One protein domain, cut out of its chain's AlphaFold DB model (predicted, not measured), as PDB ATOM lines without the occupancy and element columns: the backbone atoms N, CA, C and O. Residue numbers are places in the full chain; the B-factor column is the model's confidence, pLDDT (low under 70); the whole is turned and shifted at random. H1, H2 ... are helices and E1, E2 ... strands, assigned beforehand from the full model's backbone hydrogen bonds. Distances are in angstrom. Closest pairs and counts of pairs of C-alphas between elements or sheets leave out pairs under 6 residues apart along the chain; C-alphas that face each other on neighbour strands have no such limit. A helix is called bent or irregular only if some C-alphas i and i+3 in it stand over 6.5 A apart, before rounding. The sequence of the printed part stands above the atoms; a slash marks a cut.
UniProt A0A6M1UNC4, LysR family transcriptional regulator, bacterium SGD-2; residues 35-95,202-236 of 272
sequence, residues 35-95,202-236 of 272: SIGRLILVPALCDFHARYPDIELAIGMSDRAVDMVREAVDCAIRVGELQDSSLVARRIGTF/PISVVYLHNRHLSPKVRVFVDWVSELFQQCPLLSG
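AT A GLANCE: This is residues 35 to 95 and 202 to 236 of the 272 residues of the protein "LysR family transcriptional regulator" of bacterium SGD-2 (UniProt A0A6M1UNC4). A small sheet of three strands has helix H2 over one face, running along the strands, while a kinked helix H1 crosses H2 steeply and only grazes the sheet. A long stretch without named elements, residues 52 to 75, leads from H1 to E1. The printed part has 96 residues, in the order H1, E1, E2, E3, H2; the sheet order is E1, E3, E2, antiparallel throughout, and the class is mixed, helices and strands. It is compact, with a radius of gyration of the C-alphas of 13.0 A, and rounded, spanning 32 by 32 by 22 A.

IN THESE COORDINATES: H1, residues 35 to 51, begins at C-alpha 35 (247.219, 276.296, 467.875) and is 24.0 A long. It has a kink of 57 degrees near residue 42 and is irregular, with C-alphas 43 and 46 7.2 A apart. E1 is residues 76 to 79. E2, residues 87 to 95, is 21.6 A long and bends by 64 degrees at residue 92. E3 is residues 202 to 208, 18.8 A. H2, residues 215 to 229, is 21.2 A long and ends at C-alpha 229 (242.289, 268.159, 482.723).

HOW THE PARTS SIT: E3 is the inner strand, antiparallel to E1 (N 76 to O 206, 2.8 A) and to E2 (N 90 to O 205, 2.9 A). H2 is on the sheet in two layers, a helix on one face, at a height of 9.6 A over E3 and E2; its closest C-alphas to E2 are Ser 225 and Ile 92, 5.0 A. H1 touches H2 with residues 41 to 48 alone, Phe 48 and Trp 223 having the closest C-alphas, 7.1 A, at a steep tilt of 60 degrees, opposite ways. H1 only grazes the sheet with residues 36 to 37. Every O i to N i+4 pair is within hydrogen-bond range in H2, 7 of 13 in H1.

THE WHOLE: The two farthest C-alphas, of Ala 50 and Gln 83, are 35.4 A apart. Residues 96 to 201 are not printed; C-alphas 95 and 202 are 6.7 A apart across the cut. The link from H1 to E1 is long. Mean pLDDT of the printed part is 78.8, with 15 residues under 70, among them 83 to 86 and 209 to 212.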
ATOM      1  N   SER A  35     248.590 276.789 467.688       69.94
ATOM      2  CA  SER A  35     247.219 276.296 467.875       69.94
ATOM      3  C   SER A  35     246.866 276.057 469.345       69.94
ATOM      4  O   SER A  35     245.866 276.585 469.809       69.94
ATOM      5  N   ILE A  36     247.695 275.350 470.123       77.50
ATOM      6  CA  ILE A  36     247.432 275.172 471.565       77.50
ATOM      7  C   ILE A  36     247.601 276.496 472.316       77.50
ATOM      8  O   ILE A  36     246.766 276.853 473.142       77.50
ATOM      9  N   GLY A  37     248.654 277.255 472.010       78.81
ATOM     10  CA  GLY A  37     248.896 278.548 472.651       78.81
ATOM     11  C   GLY A  37     247.748 279.538 472.423       78.81
ATOM     12  O   GLY A  37     247.213 280.104 473.365       78.81
ATOM     13  N   ARG A  38     247.335 279.727 471.173       79.00
ATOM     14  CA  ARG A  38     246.311 280.687 470.742       79.00
ATOM     15  C   ARG A  38     244.902 280.215 471.040       79.00
ATOM     16  O   ARG A  38     244.087 281.036 471.444       79.00
ATOM     17  N   LEU A  39     244.605 278.941 470.775       76.31
ATOM     18  CA  LEU A  39     243.259 278.428 470.972       76.31
ATOM     19  C   LEU A  39     243.026 278.127 472.434       76.31
ATOM     20  O   LEU A  39     241.969 278.520 472.864       76.31
ATOM     21  N   ILE A  40     243.966 277.508 473.167       78.81
ATOM     22  CA  ILE A  40     243.761 276.978 474.531       78.81
ATOM     23  C   ILE A  40     244.338 277.890 475.621       78.81
ATOM     24  O   ILE A  40     243.621 278.328 476.517       78.81
ATOM     25  N   LEU A  41     245.636 278.190 475.541       83.00
ATOM     26  CA  LEU A  41     246.367 278.858 476.622       83.00
ATOM     27  C   LEU A  41     245.964 280.331 476.782       83.00
ATOM     28  O   LEU A  41     245.599 280.756 477.875       83.00
ATOM     29  N   VAL A  42     246.014 281.107 475.693       83.88
ATOM     30  CA  VAL A  42     245.780 282.561 475.685       83.88
ATOM     31  C   VAL A  42     244.397 282.934 476.227       83.88
ATOM     32  O   VAL A  42     244.342 283.812 477.089       83.88
ATOM     33  N   PRO A  43     243.291 282.276 475.824       83.12
ATOM     34  CA  PRO A  43     241.972 282.572 476.387       83.12
ATOM     35  C   PRO A  43     241.857 282.314 477.894       83.12
ATOM     36  O   PRO A  43     241.007 282.916 478.548       83.12
ATOM     37  N   ALA A  44     242.708 281.449 478.454       83.81
ATOM     38  CA  ALA A  44     242.713 281.115 479.874       83.81
ATOM     39  C   ALA A  44     243.659 282.003 480.712       83.81
ATOM     40  O   ALA A  44     243.577 281.985 481.939       83.81
ATOM     41  N   LEU A  45     244.520 282.826 480.096       84.00
ATOM     42  CA  LEU A  45     245.546 283.604 480.815       84.00
ATOM     43  C   LEU A  45     244.987 284.568 481.869       84.00
ATOM     44  O   LEU A  45     245.681 284.856 482.843       84.00
ATOM     45  N   CYS A  46     243.751 285.050 481.712       81.25
ATOM     46  CA  CYS A  46     243.111 285.890 482.726       81.25
ATOM     47  C   CYS A  46     242.990 285.173 484.081       81.25
ATOM     48  O   CYS A  46     243.199 285.804 485.113       81.25
ATOM     49  N   ASP A  47     242.693 283.870 484.082       84.31
ATOM     50  CA  ASP A  47     242.641 283.067 485.309       84.31
ATOM     51  C   ASP A  47     244.040 282.905 485.922       84.31
ATOM     52  O   ASP A  47     244.205 283.112 487.123       84.31
ATOM     53  N   PHE A  48     245.070 282.650 485.105       80.62
ATOM     54  CA  PHE A  48     246.449 282.572 485.598       80.62
ATOM     55  C   PHE A  48     246.904 283.882 486.250       80.62
ATOM     56  O   PHE A  48     247.414 283.873 487.369       80.62
ATOM     57  N   HIS A  49     246.696 285.013 485.572       80.81
ATOM     58  CA  HIS A  49     247.118 286.318 486.075       80.81
ATOM     59  C   HIS A  49     246.361 286.719 487.349       80.81
ATOM     60  O   HIS A  49     246.949 287.316 488.245       80.81
ATOM     61  N   ALA A  50     245.086 286.333 487.480       80.56
ATOM     62  CA  ALA A  50     244.327 286.551 488.710       80.56
ATOM     63  C   ALA A  50     244.897 285.765 489.906       80.56
ATOM     64  O   ALA A  50     244.884 286.268 491.029       80.56
ATOM     65  N   ARG A  51     245.408 284.546 489.678       82.69
ATOM     66  CA  ARG A  51     246.034 283.711 490.720       82.69
ATOM     67  C   ARG A  51     247.475 284.130 491.033       82.69
ATOM     68  O   ARG A  51     247.911 283.978 492.171       82.69
ATOM     69  N   TYR A  52     248.203 284.643 490.039       83.94
ATOM     70  CA  TYR A  52     249.628 284.974 490.131       83.94
ATOM     71  C   TYR A  52     249.947 286.331 489.467       83.94
ATOM     72  O   TYR A  52     250.578 286.367 488.406       83.94
ATOM     73  N   PRO A  53     249.536 287.461 490.074       80.25
ATOM     74  CA  PRO A  53     249.647 288.785 489.453       80.25
ATOM     75  C   PRO A  53     251.094 289.260 489.264       80.25
ATOM     76  O   PRO A  53     251.372 290.009 488.332       80.25
ATOM     77  N   ASP A  54     252.021 288.787 490.103       85.00
ATOM     78  CA  ASP A  54     253.435 289.185 490.079       85.00
ATOM     79  C   ASP A  54     254.278 288.413 489.044       85.00
ATOM     80  O   ASP A  54     255.484 288.641 488.924       85.00
ATOM     81  N   ILE A  55     253.681 287.461 488.315       83.06
ATOM     82  CA  ILE A  55     254.385 286.658 487.308       83.06
ATOM     83  C   ILE A  55     254.214 287.283 485.923       83.06
ATOM     84  O   ILE A  55     253.123 287.289 485.354       83.06
ATOM     85  N   GLU A  56     255.326 287.724 485.338       85.62
ATOM     86  CA  GLU A  56     255.395 288.100 483.927       85.62
ATOM     87  C   GLU A  56     255.565 286.851 483.046       85.62
ATOM     88  O   GLU A  56     256.466 286.033 483.260       85.62
ATOM     89  N   LEU A  57     254.696 286.696 482.044       84.62
ATOM     90  CA  LEU A  57     254.746 285.595 481.083       84.62
ATOM     91  C   LEU A  57     255.256 286.078 479.724       84.62
ATOM     92  O   LEU A  57     254.619 286.902 479.071       84.62
ATOM     93  N   ALA A  58     256.342 285.473 479.248       87.75
ATOM     94  CA  ALA A  58     256.783 285.569 477.859       87.75
ATOM     95  C   ALA A  58     256.408 284.275 477.118       87.75
ATOM     96  O   ALA A  58     256.965 283.214 477.395       87.75
ATOM     97  N   ILE A  59     255.448 284.346 476.190       84.75
ATOM     98  CA  ILE A  59     254.920 283.170 475.477       84.75
ATOM     99  C   ILE A  59     255.385 283.195 474.021       84.75
ATOM    100  O   ILE A  59     254.909 283.994 473.216       84.75
ATOM    101  N   GLY A  60     256.291 282.281 473.677       82.94
ATOM    102  CA  GLY A  60     256.639 281.965 472.294       82.94
ATOM    103  C   GLY A  60     255.760 280.837 471.753       82.94
ATOM    104  O   GLY A  60     255.483 279.870 472.461       82.94
ATOM    105  N   MET A  61     255.333 280.936 470.494       80.12
ATOM    106  CA  MET A  61     254.575 279.882 469.815       80.12
ATOM    107  C   MET A  61     255.438 279.294 468.692       80.12
ATOM    108  O   MET A  61     255.806 280.012 467.766       80.12
ATOM    109  N   SER A  62     255.834 278.030 468.920       73.12
ATOM    110  CA  SER A  62     256.710 277.089 468.183       73.12
ATOM    111  C   SER A  62     256.090 275.750 467.686       73.12
ATOM    112  O   SER A  62     255.755 274.971 468.567       73.12
ATOM    113  N   ASP A  63     255.906 275.422 466.392       65.75
ATOM    114  CA  ASP A  63     255.573 274.043 465.919       65.75
ATOM    115  C   ASP A  63     256.887 273.289 465.689       65.75
ATOM    116  O   ASP A  63     256.952 272.065 465.831       65.75
ATOM    117  N   ARG A  64     257.977 274.037 465.454       71.12
ATOM    118  CA  ARG A  64     259.330 273.498 465.524       71.12
ATOM    119  C   ARG A  64     259.654 273.128 466.967       71.12
ATOM    120  O   ARG A  64     259.249 273.803 467.917       71.12
ATOM    121  N   ALA A  65     260.488 272.109 467.133       69.06
ATOM    122  CA  ALA A  65     261.064 271.810 468.434       69.06
ATOM    123  C   ALA A  65     261.902 273.006 468.926       69.06
ATOM    124  O   ALA A  65     262.901 273.364 468.305       69.06
ATOM    125  N   VAL A  66     261.481 273.618 470.036       70.56
ATOM    126  CA  VAL A  66     262.204 274.716 470.699       70.56
ATOM    127  C   VAL A  66     263.464 274.175 471.372       70.56
ATOM    128  O   VAL A  66     263.380 273.220 472.156       70.56
ATOM    129  N   ASP A  67     264.611 274.802 471.105       74.88
ATOM    130  CA  ASP A  67     265.845 274.558 471.852       74.88
ATOM    131  C   ASP A  67     265.789 275.377 473.146       74.88
ATOM    132  O   ASP A  67     266.112 276.563 473.172       74.88
ATOM    133  N   MET A  68     265.350 274.739 474.233       75.88
ATOM    134  CA  MET A  68     265.115 275.431 475.504       75.88
ATOM    135  C   MET A  68     266.378 276.075 476.091       75.88
ATOM    136  O   MET A  68     266.265 277.042 476.839       75.88
ATOM    137  N   VAL A  69     267.571 275.577 475.742       76.19
ATOM    138  CA  VAL A  69     268.837 276.152 476.215       76.19
ATOM    139  C   VAL A  69     269.183 277.392 475.400       76.19
ATOM    140  O   VAL A  69     269.428 278.451 475.974       76.19
ATOM    141  N   ARG A  70     269.192 277.280 474.066       77.75
ATOM    142  CA  ARG A  70     269.561 278.404 473.187       77.75
ATOM    143  C   ARG A  70     268.538 279.531 473.206       77.75
ATOM    144  O   ARG A  70     268.920 280.689 473.086       77.75
ATOM    145  N   GLU A  71     267.260 279.191 473.336       75.06
ATOM    146  CA  GLU A  71     266.150 280.148 473.310       75.06
ATOM    147  C   GLU A  71     265.789 280.661 474.718       75.06
ATOM    148  O   GLU A  71     264.855 281.445 474.849       75.06
ATOM    149  N   ALA A  72     266.537 280.252 475.757       79.62
ATOM    150  CA  ALA A  72     266.329 280.637 477.159       79.62
ATOM    151  C   ALA A  72     264.872 280.444 477.630       79.62
ATOM    152  O   ALA A  72     264.301 281.292 478.316       79.62
ATOM    153  N   VAL A  73     264.268 279.316 477.245       83.12
ATOM    154  CA  VAL A  73     262.868 278.990 477.540       83.12
ATOM    155  C   VAL A  73     262.780 278.146 478.809       83.12
ATOM    156  O   VAL A  73     263.375 277.074 478.904       83.12
ATOM    157  N   ASP A  74     261.987 278.621 479.770       83.12
ATOM    158  CA  ASP A  74     261.793 277.978 481.073       83.12
ATOM    159  C   ASP A  74     261.047 276.626 480.976       83.12
ATOM    160  O   ASP A  74     261.372 275.670 481.687       83.12
ATOM    161  N   CYS A  75     260.031 276.536 480.108       86.75
ATOM    162  CA  CYS A  75     259.292 275.307 479.804       86.75
ATOM    163  C   CYS A  75     258.586 275.405 478.442       86.75
ATOM    164  O   CYS A  75     258.333 276.501 477.945       86.75
ATOM    165  N   ALA A  76     258.241 274.265 477.842       87.00
ATOM    166  CA  ALA A  76     257.506 274.201 476.580       87.00
ATOM    167  C   ALA A  76     256.374 273.169 476.641       87.00
ATOM    168  O   ALA A  76     256.533 272.099 477.221       87.00
ATOM    169  N   ILE A  77     255.240 273.459 476.002       85.94
ATOM    170  CA  ILE A  77     254.163 272.483 475.795       85.94
ATOM    171  C   ILE A  77     254.428 271.776 474.466       85.94
ATOM    172  O   ILE A  77     254.589 272.429 473.438       85.94
ATOM    173  N   ARG A  78     254.499 270.443 474.482       81.75
ATOM    174  CA  ARG A  78     254.801 269.614 473.311       81.75
ATOM    175  C   ARG A  78     253.742 268.550 473.087       81.75
ATOM    176  O   ARG A  78     253.206 267.979 474.034       81.75
ATOM    177  N   VAL A  79     253.511 268.268 471.812       80.25
ATOM    178  CA  VAL A  79     252.616 267.225 471.321       80.25
ATOM    179  C   VAL A  79     253.434 266.063 470.766       80.25
ATOM    180  O   VAL A  79     254.426 266.278 470.067       80.25
ATOM    181  N   GLY A  80     252.975 264.842 471.017       77.38
ATOM    182  CA  GLY A  80     253.584 263.619 470.510       77.38
ATOM    183  C   GLY A  80     254.613 263.015 471.461       77.38
ATOM    184  O   GLY A  80     254.939 263.565 472.515       77.38
ATOM    185  N   GLU A  81     255.088 261.829 471.093       72.69
ATOM    186  CA  GLU A  81     256.070 261.097 471.887       72.69
ATOM    187  C   GLU A  81     257.408 261.842 471.940       72.69
ATOM    188  O   GLU A  81     257.947 262.294 470.923       72.69
ATOM    189  N   LEU A  82     257.958 261.949 473.147       70.12
ATOM    190  CA  LEU A  82     259.226 262.624 473.399       70.12
ATOM    191  C   LEU A  82     260.377 261.626 473.249       70.12
ATOM    192  O   LEU A  82     260.323 260.523 473.780       70.12
ATOM    193  N   GLN A  83     261.415 262.016 472.510       62.91
ATOM    194  CA  GLN A  83     262.576 261.161 472.216       62.91
ATOM    195  C   GLN A  83     263.827 261.545 473.026       62.91
ATOM    196  O   GLN A  83     264.779 260.773 473.076       62.91
ATOM    197  N   ASP A  84     263.836 262.723 473.659       61.31
ATOM    198  CA  ASP A  84     265.015 263.259 474.347       61.31
ATOM    199  C   ASP A  84     265.043 262.884 475.833       61.31
ATOM    200  O   ASP A  84     264.121 263.196 476.584       61.31
ATOM    201  N   SER A  85     266.150 262.278 476.272       59.03
ATOM    202  CA  SER A  85     266.391 261.858 477.662       59.03
ATOM    203  C   SER A  85     266.884 262.976 478.593       59.03
ATOM    204  O   SER A  85     266.962 262.775 479.804       59.03
ATOM    205  N   SER A  86     267.231 264.151 478.057       66.38
ATOM    206  CA  SER A  86     267.772 265.288 478.823       66.38
ATOM    207  C   SER A  86     266.698 266.214 479.406       66.38
ATOM    208  O   SER A  86     267.012 267.104 480.203       66.38
ATOM    209  N   LEU A  87     265.435 266.021 479.017       74.56
ATOM    210  CA  LEU A  87     264.302 266.829 479.456       74.56
ATOM    211  C   LEU A  87     263.440 266.050 480.445       74.56
ATOM    212  O   LEU A  87     263.220 264.851 480.292       74.56
ATOM    213  N   VAL A  88     262.900 266.753 481.440       79.25
ATOM    214  CA  VAL A  88     261.798 266.210 482.234       79.25
ATOM    215  C   VAL A  88     260.510 266.484 481.478       79.25
ATOM    216  O   VAL A  88     260.246 267.620 481.089       79.25
ATOM    217  N   ALA A  89     259.713 265.439 481.293       83.81
ATOM    218  CA  ALA A  89     258.411 265.511 480.662       83.81
ATOM    219  C   ALA A  89     257.317 265.185 481.674       83.81
ATOM    220  O   ALA A  89     257.281 264.084 482.227       83.81
ATOM    221  N   ARG A  90     256.394 266.122 481.882       86.06
ATOM    222  CA  ARG A  90     255.161 265.877 482.628       86.06
ATOM    223  C   ARG A  90     254.004 265.805 481.648       86.06
ATOM    224  O   ARG A  90     253.695 266.794 480.985       86.06
ATOM    225  N   ARG A  91     253.354 264.644 481.567       86.25
ATOM    226  CA  ARG A  91     252.118 264.481 480.796       86.25
ATOM    227  C   ARG A  91     251.024 265.356 481.412       86.25
ATOM    228  O   ARG A  91     250.780 265.256 482.611       86.25
ATOM    229  N   ILE A  92     250.378 266.175 480.587       84.94
ATOM    230  CA  ILE A  92     249.277 267.059 481.003       84.94
ATOM    231  C   ILE A  92     247.940 266.709 480.348       84.94
ATOM    232  O   ILE A  92     246.901 267.117 480.847       84.94
ATOM    233  N   GLY A  93     247.949 265.929 479.266       85.38
ATOM    234  CA  GLY A  93     246.726 265.469 478.614       85.38
ATOM    235  C   GLY A  93     247.005 264.685 477.339       85.38
ATOM    236  O   GLY A  93     248.156 264.368 477.022       85.38
ATOM    237  N   THR A  94     245.952 264.380 476.596       84.06
ATOM    238  CA  THR A  94     246.028 263.793 475.253       84.06
ATOM    239  C   THR A  94     244.902 264.364 474.415       84.06
ATOM    240  O   THR A  94     243.783 264.438 474.909       84.06
ATOM    241  N   PHE A  95     245.139 264.686 473.152       82.81
ATOM    242  CA  PHE A  95     244.030 265.005 472.257       82.81
ATOM    243  C   PHE A  95     243.714 263.835 471.337       82.81
ATOM    244  O   PHE A  95     244.577 263.030 470.978       82.81
ATOM    245  N   PRO A 202     249.807 262.404 472.817       84.62
ATOM    246  CA  PRO A 202     250.110 262.935 474.129       84.62
ATOM    247  C   PRO A 202     250.488 264.406 474.095       84.62
ATOM    248  O   PRO A 202     251.162 264.863 473.177       84.62
ATOM    249  N   ILE A 203     250.112 265.125 475.148       85.81
ATOM    250  CA  ILE A 203     250.516 266.506 475.392       85.81
ATOM    251  C   ILE A 203     251.292 266.539 476.699       85.81
ATOM    252  O   ILE A 203     250.803 266.094 477.742       85.81
ATOM    253  N   SER A 204     252.510 267.057 476.646       85.69
ATOM    254  CA  SER A 204     253.403 267.124 477.797       85.69
ATOM    255  C   SER A 204     253.974 268.524 477.953       85.69
ATOM    256  O   SER A 204     254.324 269.164 476.964       85.69
ATOM    257  N   VAL A 205     254.133 268.973 479.194       87.88
ATOM    258  CA  VAL A 205     255.022 270.096 479.496       87.88
ATOM    259  C   VAL A 205     256.423 269.532 479.663       87.88
ATOM    260  O   VAL A 205     256.633 268.588 480.428       87.88
ATOM    261  N   VAL A 206     257.378 270.102 478.939       86.25
ATOM    262  CA  VAL A 206     258.795 269.777 479.044       86.25
ATOM    263  C   VAL A 206     259.563 270.943 479.644       86.25
ATOM    264  O   VAL A 206     259.256 272.104 479.386       86.25
ATOM    265  N   TYR A 207     260.570 270.629 480.444       84.38
ATOM    266  CA  TYR A 207     261.491 271.598 481.032       84.38
ATOM    267  C   TYR A 207     262.853 270.937 481.268       84.38
ATOM    268  O   TYR A 207     262.977 269.707 481.280       84.38
ATOM    269  N   LEU A 208     263.899 271.753 481.406       80.38
ATOM    270  CA  LEU A 208     265.259 271.258 481.618       80.38
ATOM    271  C   LEU A 208     265.364 270.496 482.946       80.38
ATOM    272  O   LEU A 208     264.798 270.906 483.963       80.38
ATOM    273  N   HIS A 209     266.125 269.400 482.939       69.88
ATOM    274  CA  HIS A 209     266.408 268.588 484.120       69.88
ATOM    275  C   HIS A 209     267.388 269.312 485.065       69.88
ATOM    276  O   HIS A 209     268.546 268.931 485.198       69.88
ATOM    277  N   ASN A 210     266.939 270.383 485.720       64.69
ATOM    278  CA  ASN A 210     267.660 271.013 486.826       64.69
ATOM    279  C   ASN A 210     267.083 270.544 488.165       64.69
ATOM    280  O   ASN A 210     265.873 270.380 488.314       64.69
ATOM    281  N   ARG A 211     267.955 270.357 489.168       53.22
ATOM    282  CA  ARG A 211     267.597 269.785 490.484       53.22
ATOM    283  C   ARG A 211     266.525 270.573 491.256       53.22
ATOM    284  O   ARG A 211     265.906 270.009 492.151       53.22
ATOM    285  N   HIS A 212     266.265 271.832 490.893       60.38
ATOM    286  CA  HIS A 212     265.195 272.645 491.469       60.38
ATOM    287  C   HIS A 212     264.457 273.420 490.372       60.38
ATOM    288  O   HIS A 212     264.965 274.410 489.849       60.38
ATOM    289  N   LEU A 213     263.246 272.969 490.027       70.50
ATOM    290  CA  LEU A 213     262.319 273.745 489.204       70.50
ATOM    291  C   LEU A 213     261.974 275.041 489.946       70.50
ATOM    292  O   LEU A 213     261.579 274.980 491.114       70.50
ATOM    293  N   SER A 214     262.118 276.196 489.291       79.06
ATOM    294  CA  SER A 214     261.784 277.467 489.936       79.06
ATOM    295  C   SER A 214     260.296 277.496 490.336       79.06
ATOM    296  O   SER A 214     259.462 276.922 489.623       79.06
ATOM    297  N   PRO A 215     259.928 278.158 491.450       83.31
ATOM    298  CA  PRO A 215     258.533 278.241 491.884       83.31
ATOM    299  C   PRO A 215     257.596 278.771 490.792       83.31
ATOM    300  O   PRO A 215     256.526 278.203 490.603       83.31
ATOM    301  N   LYS A 216     258.040 279.771 490.010       83.44
ATOM    302  CA  LYS A 216     257.276 280.339 488.882       83.44
ATOM    303  C   LYS A 216     256.925 279.299 487.811       83.44
ATOM    304  O   LYS A 216     255.800 279.268 487.327       83.44
ATOM    305  N   VAL A 217     257.856 278.401 487.476       84.88
ATOM    306  CA  VAL A 217     257.609 277.358 486.470       84.88
ATOM    307  C   VAL A 217     256.694 276.288 487.042       84.88
ATOM    308  O   VAL A 217     255.797 275.829 486.347       84.88
ATOM    309  N   ARG A 218     256.864 275.926 488.319       85.81
ATOM    310  CA  ARG A 218     255.995 274.946 488.978       85.81
ATOM    311  C   ARG A 218     254.530 275.379 488.948       85.81
ATOM    312  O   ARG A 218     253.707 274.613 488.460       85.81
ATOM    313  N   VAL A 219     254.232 276.599 489.404       88.19
ATOM    314  CA  VAL A 219     252.847 277.096 489.438       88.19
ATOM    315  C   VAL A 219     252.249 277.224 488.037       88.19
ATOM    316  O   VAL A 219     251.075 276.925 487.850       88.19
ATOM    317  N   PHE A 220     253.057 277.575 487.030       88.56
ATOM    318  CA  PHE A 220     252.617 277.580 485.635       88.56
ATOM    319  C   PHE A 220     252.304 276.168 485.119       88.56
ATOM    320  O   PHE A 220     251.246 275.952 484.535       88.56
ATOM    321  N   VAL A 221     253.183 275.189 485.359       87.56
ATOM    322  CA  VAL A 221     252.951 273.794 484.945       87.56
ATOM    323  C   VAL A 221     251.725 273.204 485.641       87.56
ATOM    324  O   VAL A 221     250.956 272.488 484.997       87.56
ATOM    325  N   ASP A 222     251.531 273.485 486.930       87.88
ATOM    326  CA  ASP A 222     250.359 273.028 487.681       87.88
ATOM    327  C   ASP A 222     249.073 273.638 487.112       87.88
ATOM    328  O   ASP A 222     248.156 272.895 486.765       87.88
ATOM    329  N   TRP A 223     249.052 274.953 486.879       89.06
ATOM    330  CA  TRP A 223     247.912 275.634 486.265       89.06
ATOM    331  C   TRP A 223     247.578 275.110 484.858       89.06
ATOM    332  O   TRP A 223     246.421 274.819 484.560       89.06
ATOM    333  N   VAL A 224     248.583 274.914 483.994       88.81
ATOM    334  CA  VAL A 224     248.371 274.314 482.665       88.81
ATOM    335  C   VAL A 224     247.846 272.882 482.791       88.81
ATOM    336  O   VAL A 224     246.982 272.474 482.020       88.81
ATOM    337  N   SER A 225     248.332 272.106 483.761       87.06
ATOM    338  CA  SER A 225     247.836 270.743 483.985       87.06
ATOM    339  C   SER A 225     246.351 270.743 484.360       87.06
ATOM    340  O   SER A 225     245.588 269.962 483.796       87.06
ATOM    341  N   GLU A 226     245.931 271.638 485.260       87.31
ATOM    342  CA  GLU A 226     244.522 271.813 485.639       87.31
ATOM    343  C   GLU A 226     243.659 272.207 484.432       87.31
ATOM    344  O   GLU A 226     242.619 271.594 484.186       87.31
ATOM    345  N   LEU A 227     244.120 273.181 483.639       84.38
ATOM    346  CA  LEU A 227     243.422 273.653 482.441       84.38
ATOM    347  C   LEU A 227     243.158 272.515 481.441       84.38
ATOM    348  O   LEU A 227     242.068 272.415 480.879       84.38
ATOM    349  N   PHE A 228     244.147 271.648 481.220       83.44
ATOM    350  CA  PHE A 228     244.030 270.545 480.264       83.44
ATOM    351  C   PHE A 228     243.153 269.410 480.790       83.44
ATOM    352  O   PHE A 228     242.405 268.819 480.014       83.44
ATOM    353  N   GLN A 229     243.181 269.140 482.098       81.25
ATOM    354  CA  GLN A 229     242.289 268.159 482.723       81.25
ATOM    355  C   GLN A 229     240.814 268.557 482.601       81.25
ATOM    356  O   GLN A 229     239.964 267.690 482.406       81.25
ATOM    357  N   GLN A 230     240.517 269.856 482.670       77.69
ATOM    358  CA  GLN A 230     239.157 270.391 482.574       77.69
ATOM    359  C   GLN A 230     238.625 270.500 481.137       77.69
ATOM    360  O   GLN A 230     237.445 270.789 480.960       77.69
ATOM    361  N   CYS A 231     239.459 270.296 480.112       70.88
ATOM    362  CA  CYS A 231     239.066 270.446 478.713       70.88
ATOM    363  C   CYS A 231     238.743 269.081 478.081       70.88
ATOM    364  O   CYS A 231     239.679 268.356 477.743       70.88
ATOM    365  N   PRO A 232     237.462 268.745 477.813       68.06
ATOM    366  CA  PRO A 232     237.068 267.424 477.305       68.06
ATOM    367  C   PRO A 232     237.775 267.013 476.007       68.06
ATOM    368  O   PRO A 232     238.069 265.841 475.797       68.06
ATOM    369  N   LEU A 233     238.108 267.990 475.156       66.75
ATOM    370  CA  LEU A 233     238.826 267.778 473.893       66.75
ATOM    371  C   LEU A 233     240.288 267.327 474.089       66.75
ATOM    372  O   LEU A 233     240.941 266.928 473.121       66.75
ATOM    373  N   LEU A 234     240.804 267.415 475.319       70.69
ATOM    374  CA  LEU A 234     242.191 267.143 475.715       70.69
ATOM    375  C   LEU A 234     242.295 266.121 476.873       70.69
ATOM    376  O   LEU A 234     243.408 265.815 477.317       70.69
ATOM    377  N   SER A 235     241.163 265.596 477.368       58.97
ATOM    378  CA  SER A 235     241.106 264.744 478.568       58.97
ATOM    379  C   SER A 235     241.444 263.263 478.327       58.97
ATOM    380  O   SER A 235     241.825 262.593 479.277       58.97
ATOM    381  N   GLY A 236     241.356 262.749 477.092       49.34
ATOM    382  CA  GLY A 236     241.747 261.376 476.718       49.34
ATOM    383  C   GLY A 236     240.909 260.215 477.289       49.34
ATOM    384  O   GLY A 236     241.128 259.835 478.430       49.34
TER     385      GLY A 236